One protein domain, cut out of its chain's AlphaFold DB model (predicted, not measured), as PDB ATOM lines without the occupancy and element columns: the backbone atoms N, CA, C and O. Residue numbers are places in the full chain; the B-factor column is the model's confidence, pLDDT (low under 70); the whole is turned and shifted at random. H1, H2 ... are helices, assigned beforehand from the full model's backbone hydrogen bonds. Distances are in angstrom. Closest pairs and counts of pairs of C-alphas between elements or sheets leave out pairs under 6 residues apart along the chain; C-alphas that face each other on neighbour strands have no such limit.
ATOM      1  N   LEU A   3      22.090  96.268  -9.967       95.62
ATOM      2  CA  LEU A   3      21.183  95.685 -10.961       95.62
ATOM      3  C   LEU A   3      19.712  95.678 -10.511       95.62
ATOM      4  O   LEU A   3      18.850  96.084 -11.280       95.62
ATOM      5  N   VAL A   4      19.414  95.310  -9.256       95.44
ATOM      6  CA  VAL A   4      18.030  95.312  -8.730       95.44
ATOM      7  C   VAL A   4      17.411  96.698  -8.815       95.44
ATOM      8  O   VAL A   4      16.249  96.830  -9.172       95.44
ATOM      9  N   ARG A   5      18.177  97.741  -8.493       95.12
ATOM     10  CA  ARG A   5      17.661  99.106  -8.560       95.12
ATOM     11  C   ARG A   5      17.314  99.478 -10.000       95.12
ATOM     12  O   ARG A   5      16.169  99.824 -10.244       95.12
ATOM     13  N   ILE A   6      18.263  99.350 -10.933       96.88
ATOM     14  CA  ILE A   6      18.030  99.729 -12.337       96.88
ATOM     15  C   ILE A   6      16.862  98.935 -12.926       96.88
ATOM     16  O   ILE A   6      15.967  99.510 -13.537       96.88
ATOM     17  N   PHE A   7      16.855  97.620 -12.712       97.75
ATOM     18  CA  PHE A   7      15.839  96.748 -13.278       97.75
ATOM     19  C   PHE A   7      14.437  97.100 -12.771       97.75
ATOM     20  O   PHE A   7      13.525  97.283 -13.570       97.75
ATOM     21  N   TYR A   8      14.255  97.243 -11.455       97.38
ATOM     22  CA  TYR A   8      12.926  97.525 -10.910       97.38
ATOM     23  C   TYR A   8      12.474  98.971 -11.120       97.38
ATOM     24  O   TYR A   8      11.272  99.200 -11.222       97.38
ATOM     25  N   ASP A   9      13.403  99.922 -11.262       96.25
ATOM     26  CA  ASP A   9      13.060 101.274 -11.707       96.25
ATOM     27  C   ASP A   9      12.474 101.213 -13.139       96.25
ATOM     28  O   ASP A   9      11.404 101.767 -13.375       96.25
ATOM     29  N   ARG A  10      13.069 100.430 -14.059       97.50
ATOM     30  CA  ARG A  10      12.520 100.202 -15.415       97.50
ATOM     31  C   ARG A  10      11.182  99.459 -15.414       97.50
ATOM     32  O   ARG A  10      10.281  99.834 -16.153       97.50
ATOM     33  N   VAL A  11      11.031  98.426 -14.581       97.62
ATOM     34  CA  VAL A  11       9.761  97.685 -14.436       97.62
ATOM     35  C   VAL A  11       8.632  98.608 -13.982       97.62
ATOM     36  O   VAL A  11       7.511  98.479 -14.465       97.62
ATOM     37  N   SER A  12       8.918  99.544 -13.071       96.25
ATOM     38  CA  SER A  12       7.903 100.457 -12.533       96.25
ATOM     39  C   SER A  12       7.331 101.424 -13.575       96.25
ATOM     40  O   SER A  12       6.201 101.881 -13.417       96.25
ATOM     41  N   THR A  13       8.085 101.705 -14.641       96.56
ATOM     42  CA  THR A  13       7.708 102.628 -15.720       96.56
ATOM     43  C   THR A  13       7.341 101.922 -17.025       96.56
ATOM     44  O   THR A  13       7.105 102.590 -18.022       96.56
ATOM     45  N   ASP A  14       7.358 100.590 -17.059       97.88
ATOM     46  CA  ASP A  14       7.015  99.822 -18.254       97.88
ATOM     47  C   ASP A  14       5.497  99.805 -18.475       97.88
ATOM     48  O   ASP A  14       4.742  99.579 -17.532       97.88
ATOM     49  N   ASP A  15       5.036  99.987 -19.710       97.00
ATOM     50  CA  ASP A  15       3.599 100.102 -19.995       97.00
ATOM     51  C   ASP A  15       2.807  98.823 -19.675       97.00
ATOM     52  O   ASP A  15       1.633  98.892 -19.308       97.00
ATOM     53  N   LEU A  16       3.439  97.646 -19.779       95.19
ATOM     54  CA  LEU A  16       2.791  96.361 -19.512       95.19
ATOM     55  C   LEU A  16       2.932  95.940 -18.043       95.19
ATOM     56  O   LEU A  16       1.992  95.393 -17.461       95.19
ATOM     57  N   LEU A  17       4.101  96.166 -17.436       96.38
ATOM     58  CA  LEU A  17       4.386  95.731 -16.062       96.38
ATOM     59  C   LEU A  17       4.066  96.793 -15.012       96.38
ATOM     60  O   LEU A  17       3.606  96.455 -13.921       96.38
ATOM     61  N   GLY A  18       4.278  98.066 -15.326       96.50
ATOM     62  CA  GLY A  18       4.084  99.201 -14.426       96.50
ATOM     63  C   GLY A  18       2.720  99.182 -13.736       96.50
ATOM     64  O   GLY A  18       2.687  99.208 -12.505       96.50
ATOM     65  N   PRO A  19       1.592  99.020 -14.460       95.50
ATOM     66  CA  PRO A  19       0.271  98.921 -13.841       95.50
ATOM     67  C   PRO A  19       0.133  97.750 -12.855       95.50
ATOM     68  O   PRO A  19      -0.506  97.899 -11.813       95.50
ATOM     69  N   VAL A  20       0.743  96.598 -13.150       94.19
ATOM     70  CA  VAL A  20       0.725  95.412 -12.273       94.19
ATOM     71  C   VAL A  20       1.471  95.707 -10.972       94.19
ATOM     72  O   VAL A  20       0.951  95.477  -9.878       94.19
ATOM     73  N   PHE A  21       2.675  96.272 -11.078       95.06
ATOM     74  CA  PHE A  21       3.497  96.611  -9.920       95.06
ATOM     75  C   PHE A  21       2.921  97.780  -9.116       95.06
ATOM     76  O   PHE A  21       2.976  97.738  -7.892       95.06
ATOM     77  N   ALA A  22       2.303  98.774  -9.758       94.50
ATOM     78  CA  ALA A  22       1.638  99.883  -9.075       94.50
ATOM     79  C   ALA A  22       0.496  99.408  -8.161       94.50
ATOM     80  O   ALA A  22       0.297  99.964  -7.083       94.50
ATOM     81  N   ARG A  23      -0.224  98.346  -8.555       91.44
ATOM     82  CA  ARG A  23      -1.251  97.713  -7.711       91.44
ATOM     83  C   ARG A  23      -0.648  96.847  -6.603       91.44
ATOM     84  O   ARG A  23      -1.162  96.833  -5.489       91.44
ATOM     85  N   ALA A  24       0.416  96.106  -6.908       91.50
ATOM     86  CA  ALA A  24       0.982  95.102  -6.005       91.50
ATOM     87  C   ALA A  24       2.003  95.658  -4.992       91.50
ATOM     88  O   ALA A  24       2.253  95.026  -3.962       91.50
ATOM     89  N   VAL A  25       2.626  96.805  -5.280       93.94
ATOM     90  CA  VAL A  25       3.775  97.339  -4.536       93.94
ATOM     91  C   VAL A  25       3.462  98.732  -3.981       93.94
ATOM     92  O   VAL A  25       3.770  99.739  -4.617       93.94
ATOM     93  N   PRO A  26       2.898  98.819  -2.763       91.88
ATOM     94  CA  PRO A  26       2.604 100.105  -2.129       91.88
ATOM     95  C   PRO A  26       3.853 100.804  -1.563       91.88
ATOM     96  O   PRO A  26       3.854 102.018  -1.390       91.88
ATOM     97  N   ASP A  27       4.920 100.053  -1.265       94.56
ATOM     98  CA  ASP A  27       6.179 100.574  -0.716       94.56
ATOM     99  C   ASP A  27       7.374 100.026  -1.505       94.56
ATOM    100  O   ASP A  27       7.858  98.909  -1.278       94.56
ATOM    101  N   TRP A  28       7.868 100.843  -2.435       93.81
ATOM    102  CA  TRP A  28       9.017 100.513  -3.276       93.81
ATOM    103  C   TRP A  28      10.325 100.380  -2.499       93.81
ATOM    104  O   TRP A  28      11.170  99.564  -2.874       93.81
ATOM    105  N   THR A  29      10.510 101.128  -1.410       93.00
ATOM    106  CA  THR A  29      11.733 101.045  -0.603       93.00
ATOM    107  C   THR A  29      11.821  99.682   0.070       93.00
ATOM    108  O   THR A  29      12.832  98.986  -0.075       93.00
ATOM    109  N   LYS A  30      10.744  99.251   0.732       93.69
ATOM    110  CA  LYS A  30      10.671  97.927   1.358       93.69
ATOM    111  C   LYS A  30      10.736  96.807   0.322       93.69
ATOM    112  O   LYS A  30      11.457  95.827   0.516       93.69
ATOM    113  N   HIS A  31      10.039  96.956  -0.803       94.88
ATOM    114  CA  HIS A  31      10.054  95.951  -1.863       94.88
ATOM    115  C   HIS A  31      11.462  95.753  -2.441       94.88
ATOM    116  O   HIS A  31      11.943  94.624  -2.545       94.88
ATOM    117  N   ARG A  32      12.192  96.844  -2.710       94.56
ATOM    118  CA  ARG A  32      13.564  96.787  -3.235       94.56
ATOM    119  C   ARG A  32      14.542  96.114  -2.265       94.56
ATOM    120  O   ARG A  32      15.466  95.434  -2.718       94.56
ATOM    121  N   GLN A  33      14.347  96.253  -0.951       94.62
ATOM    122  CA  GLN A  33      15.148  95.537   0.054       94.62
ATOM    123  C   GLN A  33      14.928  94.020  -0.028       94.62
ATOM    124  O   GLN A  33      15.899  93.262  -0.093       94.62
ATOM    125  N   VAL A  34      13.668  93.578  -0.107       95.81
ATOM    126  CA  VAL A  34      13.312  92.156  -0.258       95.81
ATOM    127  C   VAL A  34      13.896  91.580  -1.548       95.81
ATOM    128  O   VAL A  34      14.513  90.517  -1.524       95.81
ATOM    129  N   LEU A  35      13.759  92.302  -2.660       96.38
ATOM    130  CA  LEU A  35      14.284  91.890  -3.962       96.38
ATOM    131  C   LEU A  35      15.812  91.851  -3.986       96.38
ATOM    132  O   LEU A  35      16.399  90.949  -4.576       96.38
ATOM    133  N   THR A  36      16.472  92.786  -3.301       96.62
ATOM    134  CA  THR A  36      17.930  92.750  -3.147       96.62
ATOM    135  C   THR A  36      18.364  91.492  -2.405       96.62
ATOM    136  O   THR A  36      19.263  90.800  -2.874       96.62
ATOM    137  N   ALA A  37      17.707  91.155  -1.293       96.88
ATOM    138  CA  ALA A  37      18.001  89.928  -0.559       96.88
ATOM    139  C   ALA A  37      17.719  88.670  -1.400       96.88
ATOM    140  O   ALA A  37      18.510  87.729  -1.376       96.88
ATOM    141  N   PHE A  38      16.629  88.668  -2.177       97.25
ATOM    142  CA  PHE A  38      16.277  87.578  -3.089       97.25
ATOM    143  C   PHE A  38      17.373  87.330  -4.125       97.25
ATOM    144  O   PHE A  38      17.896  86.222  -4.219       97.25
ATOM    145  N   TRP A  39      17.780  88.367  -4.854       97.25
ATOM    146  CA  TRP A  39      18.781  88.221  -5.904       97.25
ATOM    147  C   TRP A  39      20.184  87.937  -5.374       97.25
ATOM    148  O   TRP A  39      20.896  87.131  -5.966       97.25
ATOM    149  N   CYS A  40      20.573  88.519  -4.235       96.44
ATOM    150  CA  CYS A  40      21.828  88.159  -3.577       96.44
ATOM    151  C   CYS A  40      21.848  86.676  -3.172       96.44
ATOM    152  O   CYS A  40      22.884  86.028  -3.290       96.44
ATOM    153  N   GLN A  41      20.716  86.116  -2.742       96.88
ATOM    154  CA  GLN A  41      20.631  84.695  -2.416       96.88
ATOM    155  C   GLN A  41      20.719  83.806  -3.662       96.88
ATOM    156  O   GLN A  41      21.402  82.788  -3.632       96.88
ATOM    157  N   ILE A  42      20.055  84.191  -4.754       95.44
ATOM    158  CA  ILE A  42      20.024  83.428  -6.010       95.44
ATOM    159  C   ILE A  42      21.367  83.469  -6.752       95.44
ATOM    160  O   ILE A  42      21.822  82.450  -7.278       95.44
ATOM    161  N   GLU A  43      22.003  84.638  -6.820       94.94
ATOM    162  CA  GLU A  43      23.230  84.808  -7.599       94.94
ATOM    163  C   GLU A  43      24.494  84.587  -6.772       94.94
ATOM    164  O   GLU A  43      25.401  83.898  -7.226       94.94
ATOM    165  N   LEU A  44      24.538  85.119  -5.549       94.69
ATOM    166  CA  LEU A  44      25.746  85.135  -4.716       94.69
ATOM    167  C   LEU A  44      25.706  84.119  -3.564       94.69
ATOM    168  O   LEU A  44      26.665  84.017  -2.807       94.69
ATOM    169  N   GLY A  45      24.591  83.404  -3.371       95.75
ATOM    170  CA  GLY A  45      24.417  82.474  -2.249       95.75
ATOM    171  C   GLY A  45      24.297  83.152  -0.875       95.75
ATOM    172  O   GLY A  45      24.292  82.472   0.153       95.75
ATOM    173  N   ILE A  46      24.179  84.483  -0.828       96.31
ATOM    174  CA  ILE A  46      24.084  85.245   0.422       96.31
ATOM    175  C   ILE A  46      22.668  85.102   0.980       96.31
ATOM    176  O   ILE A  46      21.700  85.598   0.405       96.31
ATOM    177  N   ARG A  47      22.541  84.430   2.126       95.25
ATOM    178  CA  ARG A  47      21.249  84.221   2.792       95.25
ATOM    179  C   ARG A  47      20.645  85.548   3.250       95.25
ATOM    180  O   ARG A  47      21.341  86.392   3.804       95.25
ATOM    181  N   GLY A  48      19.331  85.696   3.097       91.69
ATOM    182  CA  GLY A  48      18.621  86.875   3.606       91.69
ATOM    183  C   GLY A  48      17.170  86.978   3.156       91.69
ATOM    184  O   GLY A  48      16.349  87.568   3.859       91.69
ATOM    185  N   PHE A  49      16.820  86.366   2.025       95.06
ATOM    186  CA  PHE A  49      15.439  86.313   1.576       95.06
ATOM    187  C   PHE A  49      14.629  85.313   2.404       95.06
ATOM    188  O   PHE A  49      15.013  84.156   2.577       95.06
ATOM    189  N   ARG A  50      13.475  85.765   2.899       90.88
ATOM    190  CA  ARG A  50      12.512  84.947   3.637       90.88
ATOM    191  C   ARG A  50      11.152  85.095   2.972       90.88
ATOM    192  O   ARG A  50      10.588  86.184   2.965       90.88
ATOM    193  N   GLY A  51      10.633  84.011   2.406       89.94
ATOM    194  CA  GLY A  51       9.323  84.011   1.765       89.94
ATOM    195  C   GLY A  51       9.212  83.009   0.625       89.94
ATOM    196  O   GLY A  51      10.123  82.230   0.359       89.94
ATOM    197  N   SER A  52       8.067  83.044  -0.053       92.12
ATOM    198  CA  SER A  52       7.801  82.245  -1.248       92.12
ATOM    199  C   SER A  52       7.344  83.176  -2.370       92.12
ATOM    200  O   SER A  52       6.231  83.702  -2.283       92.12
ATOM    201  N   PRO A  53       8.169  83.387  -3.415       91.50
ATOM    202  CA  PRO A  53       7.779  84.194  -4.564       91.50
ATOM    203  C   PRO A  53       6.490  83.673  -5.199       91.50
ATOM    204  O   PRO A  53       5.576  84.454  -5.438       91.50
ATOM    205  N   VAL A  54       6.368  82.353  -5.377       90.75
ATOM    206  CA  VAL A  54       5.170  81.717  -5.953       90.75
ATOM    207  C   VAL A  54       3.908  82.075  -5.171       90.75
ATOM    208  O   VAL A  54       2.929  82.481  -5.784       90.75
ATOM    209  N   LYS A  55       3.928  82.021  -3.828       92.69
ATOM    210  CA  LYS A  55       2.756  82.404  -3.016       92.69
ATOM    211  C   LYS A  55       2.339  83.860  -3.237       92.69
ATOM    212  O   LYS A  55       1.149  84.135  -3.323       92.69
ATOM    213  N   GLN A  56       3.302  84.776  -3.346       92.31
ATOM    214  CA  GLN A  56       3.012  86.194  -3.591       92.31
ATOM    215  C   GLN A  56       2.398  86.412  -4.981       92.31
ATOM    216  O   GLN A  56       1.419  87.137  -5.117       92.31
ATOM    217  N   HIS A  57       2.921  85.730  -6.004       92.69
ATOM    218  CA  HIS A  57       2.408  85.854  -7.371       92.69
ATOM    219  C   HIS A  57       1.047  85.159  -7.536       92.69
ATOM    220  O   HIS A  57       0.203  85.660  -8.266       92.69
ATOM    221  N   ALA A  58       0.792  84.062  -6.816       91.31
ATOM    222  CA  ALA A  58      -0.519  83.413  -6.771       91.31
ATOM    223  C   ALA A  58      -1.587  84.291  -6.106       91.31
ATOM    224  O   ALA A  58      -2.709  84.364  -6.597       91.31
ATOM    225  N   ALA A  59      -1.238  84.988  -5.019       91.44
ATOM    226  CA  ALA A  59      -2.146  85.949  -4.398       91.44
ATOM    227  C   ALA A  59      -2.488  87.095  -5.363       91.44
ATOM    228  O   ALA A  59      -3.657  87.446  -5.496       91.44
ATOM    229  N   LEU A  60      -1.504  87.617  -6.102       91.00
ATOM    230  CA  LEU A  60      -1.748  88.617  -7.144       91.00
ATOM    231  C   LEU A  60      -2.657  88.075  -8.262       91.00
ATOM    232  O   LEU A  60      -3.650  88.712  -8.606       91.00
ATOM    233  N   ALA A  61      -2.370  86.866  -8.754       90.50
ATOM    234  CA  ALA A  61      -3.139  86.214  -9.814       90.50
ATOM    235  C   ALA A  61      -4.592  85.875  -9.424       90.50
ATOM    236  O   ALA A  61      -5.434  85.663 -10.293       90.50
ATOM    237  N   SER A  62      -4.898  85.822  -8.121       89.44
ATOM    238  CA  SER A  62      -6.271  85.654  -7.628       89.44
ATOM    239  C   SER A  62      -7.138  86.905  -7.782       89.44
ATOM    240  O   SER A  62      -8.360  86.790  -7.797       89.44
ATOM    241  N   VAL A  63      -6.516  88.081  -7.913       88.12
ATOM    242  CA  VAL A  63      -7.209  89.350  -8.172       88.12
ATOM    243  C   VAL A  63      -7.313  89.595  -9.675       88.12
ATOM    244  O   VAL A  63      -8.371  89.977 -10.162       88.12
ATOM    245  N   GLU A  64      -6.228  89.350 -10.409       85.00
ATOM    246  CA  GLU A  64      -6.174  89.527 -11.859       85.00
ATOM    247  C   GLU A  64      -5.179  88.540 -12.483       85.00
ATOM    248  O   GLU A  64      -4.045  88.462 -12.006       85.00
ATOM    249  N   PRO A  65      -5.556  87.803 -13.546       89.62
ATOM    250  CA  PRO A  65      -4.671  86.844 -14.201       89.62
ATOM    251  C   PRO A  65      -3.335  87.455 -14.636       89.62
ATOM    252  O   PRO A  65      -3.297  88.464 -15.338       89.62
ATOM    253  N   LEU A  66      -2.232  86.793 -14.278       90.69
ATOM    254  CA  LEU A  66      -0.921  87.107 -14.845       90.69
ATOM    255  C   LEU A  66      -0.782  86.448 -16.221       90.69
ATOM    256  O   LEU A  66      -1.143  85.285 -16.403       90.69
ATOM    257  N   THR A  67      -0.241  87.164 -17.201       89.44
ATOM    258  CA  THR A  67      -0.191  86.691 -18.594       89.44
ATOM    259  C   THR A  67       1.208  86.244 -19.013       89.44
ATOM    260  O   THR A  67       2.214  86.709 -18.473       89.44
ATOM    261  N   SER A  68       1.290  85.364 -20.022       86.31
ATOM    262  CA  SER A  68       2.571  84.998 -20.659       86.31
ATOM    263  C   SER A  68       3.366  86.224 -21.099       86.31
ATOM    264  O   SER A  68       4.579  86.267 -20.903       86.31
ATOM    265  N   ASP A  69       2.683  87.236 -21.636       88.44
ATOM    266  CA  ASP A  69       3.318  88.459 -22.123       88.44
ATOM    267  C   ASP A  69       3.953  89.264 -20.988       88.44
ATOM    268  O   ASP A  69       5.055  89.778 -21.158       88.44
ATOM    269  N   GLN A  70       3.328  89.317 -19.808       92.38
ATOM    270  CA  GLN A  70       3.920  89.964 -18.634       92.38
ATOM    271  C   GLN A  70       5.183  89.225 -18.171       92.38
ATOM    272  O   GLN A  70       6.221  89.849 -17.948       92.38
ATOM    273  N   PHE A  71       5.148  87.891 -18.080       91.94
ATOM    274  CA  PHE A  71       6.346  87.117 -17.734       91.94
ATOM    275  C   PHE A  71       7.451  87.278 -18.788       91.94
ATOM    276  O   PHE A  71       8.607  87.512 -18.435       91.94
ATOM    277  N   GLY A  72       7.103  87.218 -20.075       91.00
ATOM    278  CA  GLY A  72       8.038  87.426 -21.179       91.00
ATOM    279  C   GLY A  72       8.661  88.822 -21.154       91.00
ATOM    280  O   GLY A  72       9.882  88.955 -21.235       91.00
ATOM    281  N   ARG A  73       7.850  89.865 -20.955       93.81
ATOM    282  CA  ARG A  73       8.320  91.250 -20.858       93.81
ATOM    283  C   ARG A  73       9.251  91.459 -19.671       93.81
ATOM    284  O   ARG A  73      10.267  92.137 -19.815       93.81
ATOM    285  N   TRP A  74       8.950  90.843 -18.529       95.75
ATOM    286  CA  TRP A  74       9.803  90.899 -17.344       95.75
ATOM    287  C   TRP A  74      11.174  90.262 -17.603       95.75
ATOM    288  O   TRP A  74      12.194  90.864 -17.267       95.75
ATOM    289  N   VAL A  75      11.220  89.093 -18.259       94.81
ATOM    290  CA  VAL A  75      12.489  88.435 -18.629       94.81
ATOM    291  C   VAL A  75      13.271  89.288 -19.623       94.81
ATOM    292  O   VAL A  75      14.470  89.488 -19.439       94.81
ATOM    293  N   TRP A  76      12.600  89.824 -20.646       93.25
ATOM    294  CA  TRP A  76      13.232  90.692 -21.636       93.25
ATOM    295  C   TRP A  76      13.871  91.921 -20.976       93.25
ATOM    296  O   TRP A  76      15.066  92.146 -21.151       93.25
ATOM    297  N   LEU A  77      13.115  92.656 -20.148       95.81
ATOM    298  CA  LEU A  77      13.621  93.830 -19.428       95.81
ATOM    299  C   LEU A  77      14.793  93.480 -18.509       95.81
ATOM    300  O   LEU A  77      15.722  94.277 -18.360       95.81
ATOM    301  N   PHE A  78      14.758  92.305 -17.876       96.31
ATOM    302  CA  PHE A  78      15.835  91.860 -17.000       96.31
ATOM    303  C   PHE A  78      17.117  91.624 -17.794       96.31
ATOM    304  O   PHE A  78      18.162  92.172 -17.445       96.31
ATOM    305  N   CYS A  79      17.029  90.852 -18.878       94.19
ATOM    306  CA  CYS A  79      18.164  90.563 -19.747       94.19
ATOM    307  C   CYS A  79      18.743  91.833 -20.376       94.19
ATOM    308  O   CYS A  79      19.952  92.026 -20.307       94.19
ATOM    309  N   ASP A  80      17.893  92.723 -20.891       94.00
ATOM    310  CA  ASP A  80      18.304  94.020 -21.439       94.00
ATOM    311  C   ASP A  80      19.026  94.881 -20.389       94.00
ATOM    312  O   ASP A  80      20.091  95.444 -20.636       94.00
ATOM    313  N   THR A  81      18.504  94.918 -19.159       95.94
ATOM    314  CA  THR A  81      19.153  95.654 -18.065       95.94
ATOM    315  C   THR A  81      20.533  95.085 -17.749       95.94
ATOM    316  O   THR A  81      21.477  95.852 -17.550       95.94
ATOM    317  N   VAL A  82      20.669  93.757 -17.713       95.50
ATOM    318  CA  VAL A  82      21.961  93.099 -17.501       95.50
ATOM    319  C   VAL A  82      22.927  93.440 -18.638       95.50
ATOM    320  O   VAL A  82      24.033  93.899 -18.364       95.50
ATOM    321  N   ASP A  83      22.502  93.290 -19.890       93.44
ATOM    322  CA  ASP A  83      23.355  93.490 -21.067       93.44
ATOM    323  C   ASP A  83      23.793  94.955 -21.243       93.44
ATOM    324  O   ASP A  83      24.892  95.216 -21.736       93.44
ATOM    325  N   SER A  84      22.994  95.911 -20.753       93.75
ATOM    326  CA  SER A  84      23.315  97.343 -20.826       93.75
ATOM    327  C   SER A  84      24.510  97.780 -19.964       93.75
ATOM    328  O   SER A  84      25.106  98.822 -20.235       93.75
ATOM    329  N   ALA A  85      24.871  97.021 -18.921       93.06
ATOM    330  CA  ALA A  85      25.887  97.455 -17.952       93.06
ATOM    331  C   ALA A  85      26.784  96.336 -17.391       93.06
ATOM    332  O   ALA A  85      27.759  96.632 -16.696       93.06
ATOM    333  N   TRP A  86      26.508  95.064 -17.690       94.75
ATOM    334  CA  TRP A  86      27.275  93.922 -17.195       94.75
ATOM    335  C   TRP A  86      27.582  92.915 -18.301       94.75
ATOM    336  O   TRP A  86      26.810  92.706 -19.229       94.75
ATOM    337  N   ARG A  87      28.740  92.260 -18.182       92.38
ATOM    338  CA  ARG A  87      29.202  91.196 -19.083       92.38
ATOM    339  C   ARG A  87      29.907  90.105 -18.279       92.38
ATOM    340  O   ARG A  87      30.322  90.330 -17.142       92.38
ATOM    341  N   GLY A  88      30.078  88.937 -18.891       93.06
ATOM    342  CA  GLY A  88      30.821  87.815 -18.318       93.06
ATOM    343  C   GLY A  88      29.948  86.791 -17.582       93.06
ATOM    344  O   GLY A  88      28.721  86.890 -17.596       93.06
ATOM    345  N   PRO A  89      30.564  85.788 -16.930       91.88
ATOM    346  CA  PRO A  89      29.859  84.590 -16.463       91.88
ATOM    347  C   PRO A  89      28.697  84.856 -15.498       91.88
ATOM    348  O   PRO A  89      27.664  84.201 -15.594       91.88
ATOM    349  N   HIS A  90      28.825  85.841 -14.604       92.94
ATOM    350  CA  HIS A  90      27.749  86.219 -13.681       92.94
ATOM    351  C   HIS A  90      26.562  86.889 -14.384       92.94
ATOM    352  O   HIS A  90      25.416  86.646 -14.015       92.94
ATOM    353  N   ALA A  91      26.816  87.695 -15.423       93.31
ATOM    354  CA  ALA A  91      25.762  88.305 -16.230       93.31
ATOM    355  C   ALA A  91      24.949  87.226 -16.965       93.31
ATOM    356  O   ALA A  91      23.720  87.253 -16.963       93.31
ATOM    357  N   GLU A  92      25.620  86.218 -17.522       89.81
ATOM    358  CA  GLU A  92      24.945  85.085 -18.164       89.81
ATOM    359  C   GLU A  92      24.206  84.204 -17.150       89.81
ATOM    360  O   GLU A  92      23.040  83.857 -17.356       89.81
ATOM    361  N   SER A  93      24.843  83.900 -16.015       93.56
ATOM    362  CA  SER A  93      24.241  83.086 -14.955       93.56
ATOM    363  C   SER A  93      22.937  83.697 -14.447       93.56
ATOM    364  O   SER A  93      21.916  83.007 -14.371       93.56
ATOM    365  N   ILE A  94      22.934  85.000 -14.157       95.44
ATOM    366  CA  ILE A  94      21.755  85.645 -13.587       95.44
ATOM    367  C   ILE A  94      20.610  85.775 -14.601       95.44
ATOM    368  O   ILE A  94      19.454  85.611 -14.212       95.44
ATOM    369  N   LYS A  95      20.899  85.969 -15.899       93.69
ATOM    370  CA  LYS A  95      19.883  85.941 -16.974       93.69
ATOM    371  C   LYS A  95      19.221  84.566 -17.101       93.69
ATOM    372  O   LYS A  95      17.992  84.475 -17.173       93.69
ATOM    373  N   LEU A  96      20.010  83.489 -17.065       89.38
ATOM    374  CA  LEU A  96      19.491  82.116 -17.099       89.38
ATOM    375  C   LEU A  96      18.611  81.818 -15.880       89.38
ATOM    376  O   LEU A  96      17.502  81.299 -16.024       89.38
ATOM    377  N   LYS A  97      19.063  82.200 -14.679       94.62
ATOM    378  CA  LYS A  97      18.288  82.036 -13.439       94.62
ATOM    379  C   LYS A  97      16.988  82.841 -13.470       94.62
ATOM    380  O   LYS A  97      15.948  82.303 -13.100       94.62
ATOM    381  N   ALA A  98      17.022  84.091 -13.935       94.62
ATOM    382  CA  ALA A  98      15.835  84.935 -14.076       94.62
ATOM    383  C   ALA A  98      14.799  84.310 -15.018       94.62
ATOM    384  O   ALA A  98      13.623  84.213 -14.670       94.62
ATOM    385  N   THR A  99      15.255  83.812 -16.168       90.81
ATOM    386  CA  THR A  99      14.405  83.125 -17.150       90.81
ATOM    387  C   THR A  99      13.767  81.870 -16.552       90.81
ATOM    388  O   THR A  99      12.554  81.681 -16.636       90.81
ATOM    389  N   ALA A 100      14.564  81.027 -15.889       90.06
ATOM    390  CA  ALA A 100      14.074  79.808 -15.251       90.06
ATOM    391  C   ALA A 100      13.054  80.098 -14.136       90.06
ATOM    392  O   ALA A 100      12.057  79.386 -14.011       90.06
ATOM    393  N   LEU A 101      13.274  81.155 -13.346       92.69
ATOM    394  CA  LEU A 101      12.344  81.595 -12.305       92.69
ATOM    395  C   LEU A 101      11.012  82.058 -12.898       92.69
ATOM    396  O   LEU A 101       9.969  81.597 -12.439       92.69
ATOM    397  N   ALA A 102      11.039  82.897 -13.937       91.38
ATOM    398  CA  ALA A 102       9.827  83.365 -14.603       91.38
ATOM    399  C   ALA A 102       9.012  82.194 -15.174       91.38
ATOM    400  O   ALA A 102       7.808  82.113 -14.944       91.38
ATOM    401  N   HIS A 103       9.671  81.225 -15.818       87.12
ATOM    402  CA  HIS A 103       9.040  79.984 -16.277       87.12
ATOM    403  C   HIS A 103       8.410  79.167 -15.157       87.12
ATOM    404  O   HIS A 103       7.270  78.713 -15.271       87.12
ATOM    405  N   ALA A 104       9.155  78.947 -14.075       89.25
ATOM    406  CA  ALA A 104       8.657  78.187 -12.942       89.25
ATOM    407  C   ALA A 104       7.437  78.875 -12.316       89.25
ATOM    408  O   ALA A 104       6.453  78.209 -12.001       89.25
ATOM    409  N   GLN A 105       7.468  80.203 -12.186       90.00
ATOM    410  CA  GLN A 105       6.349  80.983 -11.667       90.00
ATOM    411  C   GLN A 105       5.142  80.950 -12.603       90.00
ATOM    412  O   GLN A 105       4.051  80.652 -12.129       90.00
ATOM    413  N   ALA A 106       5.324  81.169 -13.906       87.50
ATOM    414  CA  ALA A 106       4.239  81.133 -14.886       87.50
ATOM    415  C   ALA A 106       3.500  79.784 -14.897       87.50
ATOM    416  O   ALA A 106       2.291  79.741 -15.080       87.50
ATOM    417  N   ARG A 107       4.210  78.676 -14.646       85.81
ATOM    418  CA  ARG A 107       3.613  77.334 -14.545       85.81
ATOM    419  C   ARG A 107       2.976  77.036 -13.188       85.81
ATOM    420  O   ARG A 107       2.056  76.229 -13.119       85.81
ATOM    421  N   ALA A 108       3.514  77.602 -12.108       87.19
ATOM    422  CA  ALA A 108       3.097  77.289 -10.741       87.19
ATOM    423  C   ALA A 108       1.993  78.212 -10.207       87.19
ATOM    424  O   ALA A 108       1.328  77.862  -9.233       87.19
ATOM    425  N   VAL A 109       1.824  79.398 -10.793       83.31
ATOM    426  CA  VAL A 109       0.808  80.372 -10.392       83.31
ATOM    427  C   VAL A 109      -0.544  79.979 -11.002       83.31
ATOM    428  O   VAL A 109      -0.663  79.927 -12.227       83.31
ATOM    429  N   PRO A 110      -1.578  79.707 -10.182       73.19
ATOM    430  CA  PRO A 110      -2.926  79.450 -10.681       73.19
ATOM    431  C   PRO A 110      -3.445  80.643 -11.488       73.19
ATOM    432  O   PRO A 110      -3.136  81.785 -11.157       73.19
ATOM    433  N   ASN A 111      -4.246  80.382 -12.522       68.25
ATOM    434  CA  ASN A 111      -4.793  81.399 -13.431       68.25
ATOM    435  C   ASN A 111      -3.741  82.208 -14.205       68.25
ATOM    436  O   ASN A 111      -4.081  83.225 -14.804       68.25
ATOM    437  N   ALA A 112      -2.479  81.769 -14.240       68.69
ATOM    438  CA  ALA A 112      -1.538  82.306 -15.207       68.69
ATOM    439  C   ALA A 112      -1.936  81.834 -16.614       68.69
ATOM    440  O   ALA A 112      -2.016  80.632 -16.876       68.69
ATOM    441  N   CYS A 113      -2.167  82.768 -17.537       68.56
ATOM    442  CA  CYS A 113      -2.408  82.452 -18.945       68.56
ATOM    443  C   CYS A 113      -1.072  82.132 -19.624       68.56
ATOM    444  O   CYS A 113      -0.556  82.940 -20.402       68.56
ATOM    445  N   TRP A 114      -0.483  80.986 -19.266       69.12
ATOM    446  CA  TRP A 114       0.770  80.482 -19.821       69.12
ATOM    447  C   TRP A 114       0.519  79.703 -21.118       69.12
ATOM    448  O   TRP A 114      -0.162  78.681 -21.097       69.12
ATOM    449  N   ASN A 115       1.076  80.160 -22.241       67.44
ATOM    450  CA  ASN A 115       0.912  79.517 -23.552       67.44
ATOM    451  C   ASN A 115       2.025  78.503 -23.889       67.44
ATOM    452  O   ASN A 115       2.001  77.913 -24.964       67.44
ATOM    453  N   GLY A 116       2.985  78.280 -22.986       62.16
ATOM    454  CA  GLY A 116       4.094  77.347 -23.214       62.16
ATOM    455  C   GLY A 116       5.344  77.975 -23.829       62.16
ATOM    456  O   GLY A 116       6.382  77.318 -23.849       62.16
ATOM    457  N   GLU A 117       5.283  79.229 -24.276       61.94
ATOM    458  CA  GLU A 117       6.366  79.870 -25.011       61.94
ATOM    459  C   GLU A 117       6.838  81.157 -24.336       61.94
ATOM    460  O   GLU A 117       6.059  82.027 -23.951       61.94
ATOM    461  N   LEU A 118       8.160  81.333 -24.271       62.28
ATOM    462  CA  LEU A 118       8.718  82.675 -24.156       62.28
ATOM    463  C   LEU A 118       8.373  83.433 -25.432       62.28
ATOM    464  O   LEU A 118       8.509  82.891 -26.540       62.28
ATOM    465  N   ASN A 119       7.969  84.695 -25.282       63.81
ATOM    466  CA  ASN A 119       7.725  85.535 -26.445       63.81
ATOM    467  C   ASN A 119       8.977  85.544 -27.357       63.81
ATOM    468  O   ASN A 119      10.112  85.340 -26.908       63.81
ATOM    469  N   ALA A 120       8.771  85.764 -28.655       62.50
ATOM    470  CA  ALA A 120       9.850  85.735 -29.642       62.50
ATOM    471  C   ALA A 120      11.003  86.716 -29.324       62.50
ATOM    472  O   ALA A 120      12.158  86.423 -29.627       62.50
ATOM    473  N   GLN A 121      10.714  87.839 -28.658       61.78
ATOM    474  CA  GLN A 121      11.715  88.821 -28.222       61.78
ATOM    475  C   GLN A 121      12.647  88.240 -27.151       61.78
ATOM    476  O   GLN A 121      13.846  88.497 -27.180       61.78
ATOM    477  N   VAL A 122      12.140  87.416 -26.231       67.06
ATOM    478  CA  VAL A 122      12.973  86.754 -25.218       67.06
ATOM    479  C   VAL A 122      13.861  85.678 -25.844       67.06
ATOM    480  O   VAL A 122      15.044  85.613 -25.515       67.06
ATOM    481  N   ARG A 123      13.329  84.866 -26.773       66.62
ATOM    482  CA  ARG A 123      14.131  83.883 -27.527       66.62
ATOM    483  C   ARG A 123      15.282  84.562 -28.262       66.62
ATOM    484  O   ARG A 123      16.431  84.183 -28.071       66.62
ATOM    485  N   SER A 124      14.983  85.641 -28.987       64.12
ATOM    486  CA  SER A 124      15.992  86.441 -29.683       64.12
ATOM    487  C   SER A 124      17.080  86.965 -28.737       64.12
ATOM    488  O   SER A 124      18.258  86.853 -29.058       64.12
ATOM    489  N   VAL A 125      16.728  87.461 -27.546       63.72
ATOM    490  CA  VAL A 125      17.714  87.952 -26.565       63.72
ATOM    491  C   VAL A 125      18.555  86.828 -25.954       63.72
ATOM    492  O   VAL A 125      19.725  87.049 -25.648       63.72
ATOM    493  N   LEU A 126      18.005  85.631 -25.749       64.44
ATOM    494  CA  LEU A 126      18.756  84.504 -25.187       64.44
ATOM    495  C   LEU A 126      19.660  83.825 -26.226       64.44
ATOM    496  O   LEU A 126      20.759  83.398 -25.879       64.44
ATOM    497  N   GLU A 127      19.225  83.765 -27.485       66.75
ATOM    498  CA  GLU A 127      19.935  83.111 -28.592       66.75
ATOM    499  C   GLU A 127      20.924  84.045 -29.313       66.75
ATOM    500  O   GLU A 127      21.869  83.571 -29.944       66.75
ATOM    501  N   ALA A 128      20.755  85.372 -29.212       59.16
ATOM    502  CA  ALA A 128      21.644  86.330 -29.862       59.16
ATOM    503  C   ALA A 128      23.081  86.252 -29.300       59.16
ATOM    504  O   ALA A 128      23.273  86.388 -28.077       59.16
TER     505      ALA A 128
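Overview. This is residues 3 to 128 of the 134 residues of the protein "Sec-independent protein translocase TatC" of Maricaulis sp (UniProt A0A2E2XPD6). A long helical hairpin, H5 and H6, forms the core; H1 packs on H5, and H3 crosses from H1 to H6 on the opposite side of the body from H7, which packs on H5. H4 packs on the last part of H6, and H2 makes a corner with H1. The printed part has 126 residues with seven named helices, H1 to H7 in chain order, and no named strand; the class is all helix. The whole is compact and rounded, with a radius of gyration of the C-alphas of 14.0 A and spans of 39 by 33 by 25 A.

Arrangement. H1, residues 3 to 12, and H2, residues 18 to 24, touch only at the corner by their tight link, about perpendicular at 82 degrees; their closest C-alphas, of Ser 12 and Gly 18, are 4.4 A apart. H3, residues 28 to 44, touches H1 with residues 32 to 39 alone, at a steep tilt of 45 degrees, opposite ways; the closest C-alphas, of Val 4 and Thr 36, are 6.1 A apart. H4, residues 53 to 61, is close to H2 but not clearly touching, the closest C-alphas, of Ala 24 and Leu 60, being 7.1 A apart. H5, residues 68 to 85, touches H1 at a steep tilt of 43 degrees, opposite ways, with Phe 7 and Thr 81 closest, their C-alphas 5.9 A apart. H6, residues 89 to 108, forms a helical hairpin with H5, at a shallow tilt of 10 degrees; the closest C-alphas, of Cys 79 and Lys 95, are 5.7 A apart. H6 also touches H3, where the C-alphas of Glu 43 and Ile 94 come closest at 6.2 A, and H4, where those of Val 54 and Gln 105 come closest at 5.9 A. H7, residues 120 to 127, touches H5 at a steep tilt of 40 degrees, the same way, with the closest C-alphas, of Trp 76 and Val 122, 5.3 A apart. H3 and H5 are apart. Every O i to N i+4 pair is within hydrogen-bond range in H1, H2, H3, H4, H6 and H7; in H5 13 of 14 are.

Along the chain. H1 begins at C-alpha 3, (21.183, 95.685, -10.961). H3 measures 22.8 A from first to last C-alpha, H5 26.6 A and H6 28.3 A. H6 begins at C-alpha 89, (29.859, 84.590, -16.463), and H7 ends at C-alpha 127, (19.935, 83.111, -28.592).

Size, cuts and confidence. The two C-alphas farthest apart, of Val 63 and Gly 88, are 39.4 A apart. The printed part has no cut. The link from H6 to H7, 11 residues, is long. Residues 111 to 128 have pLDDT under 70.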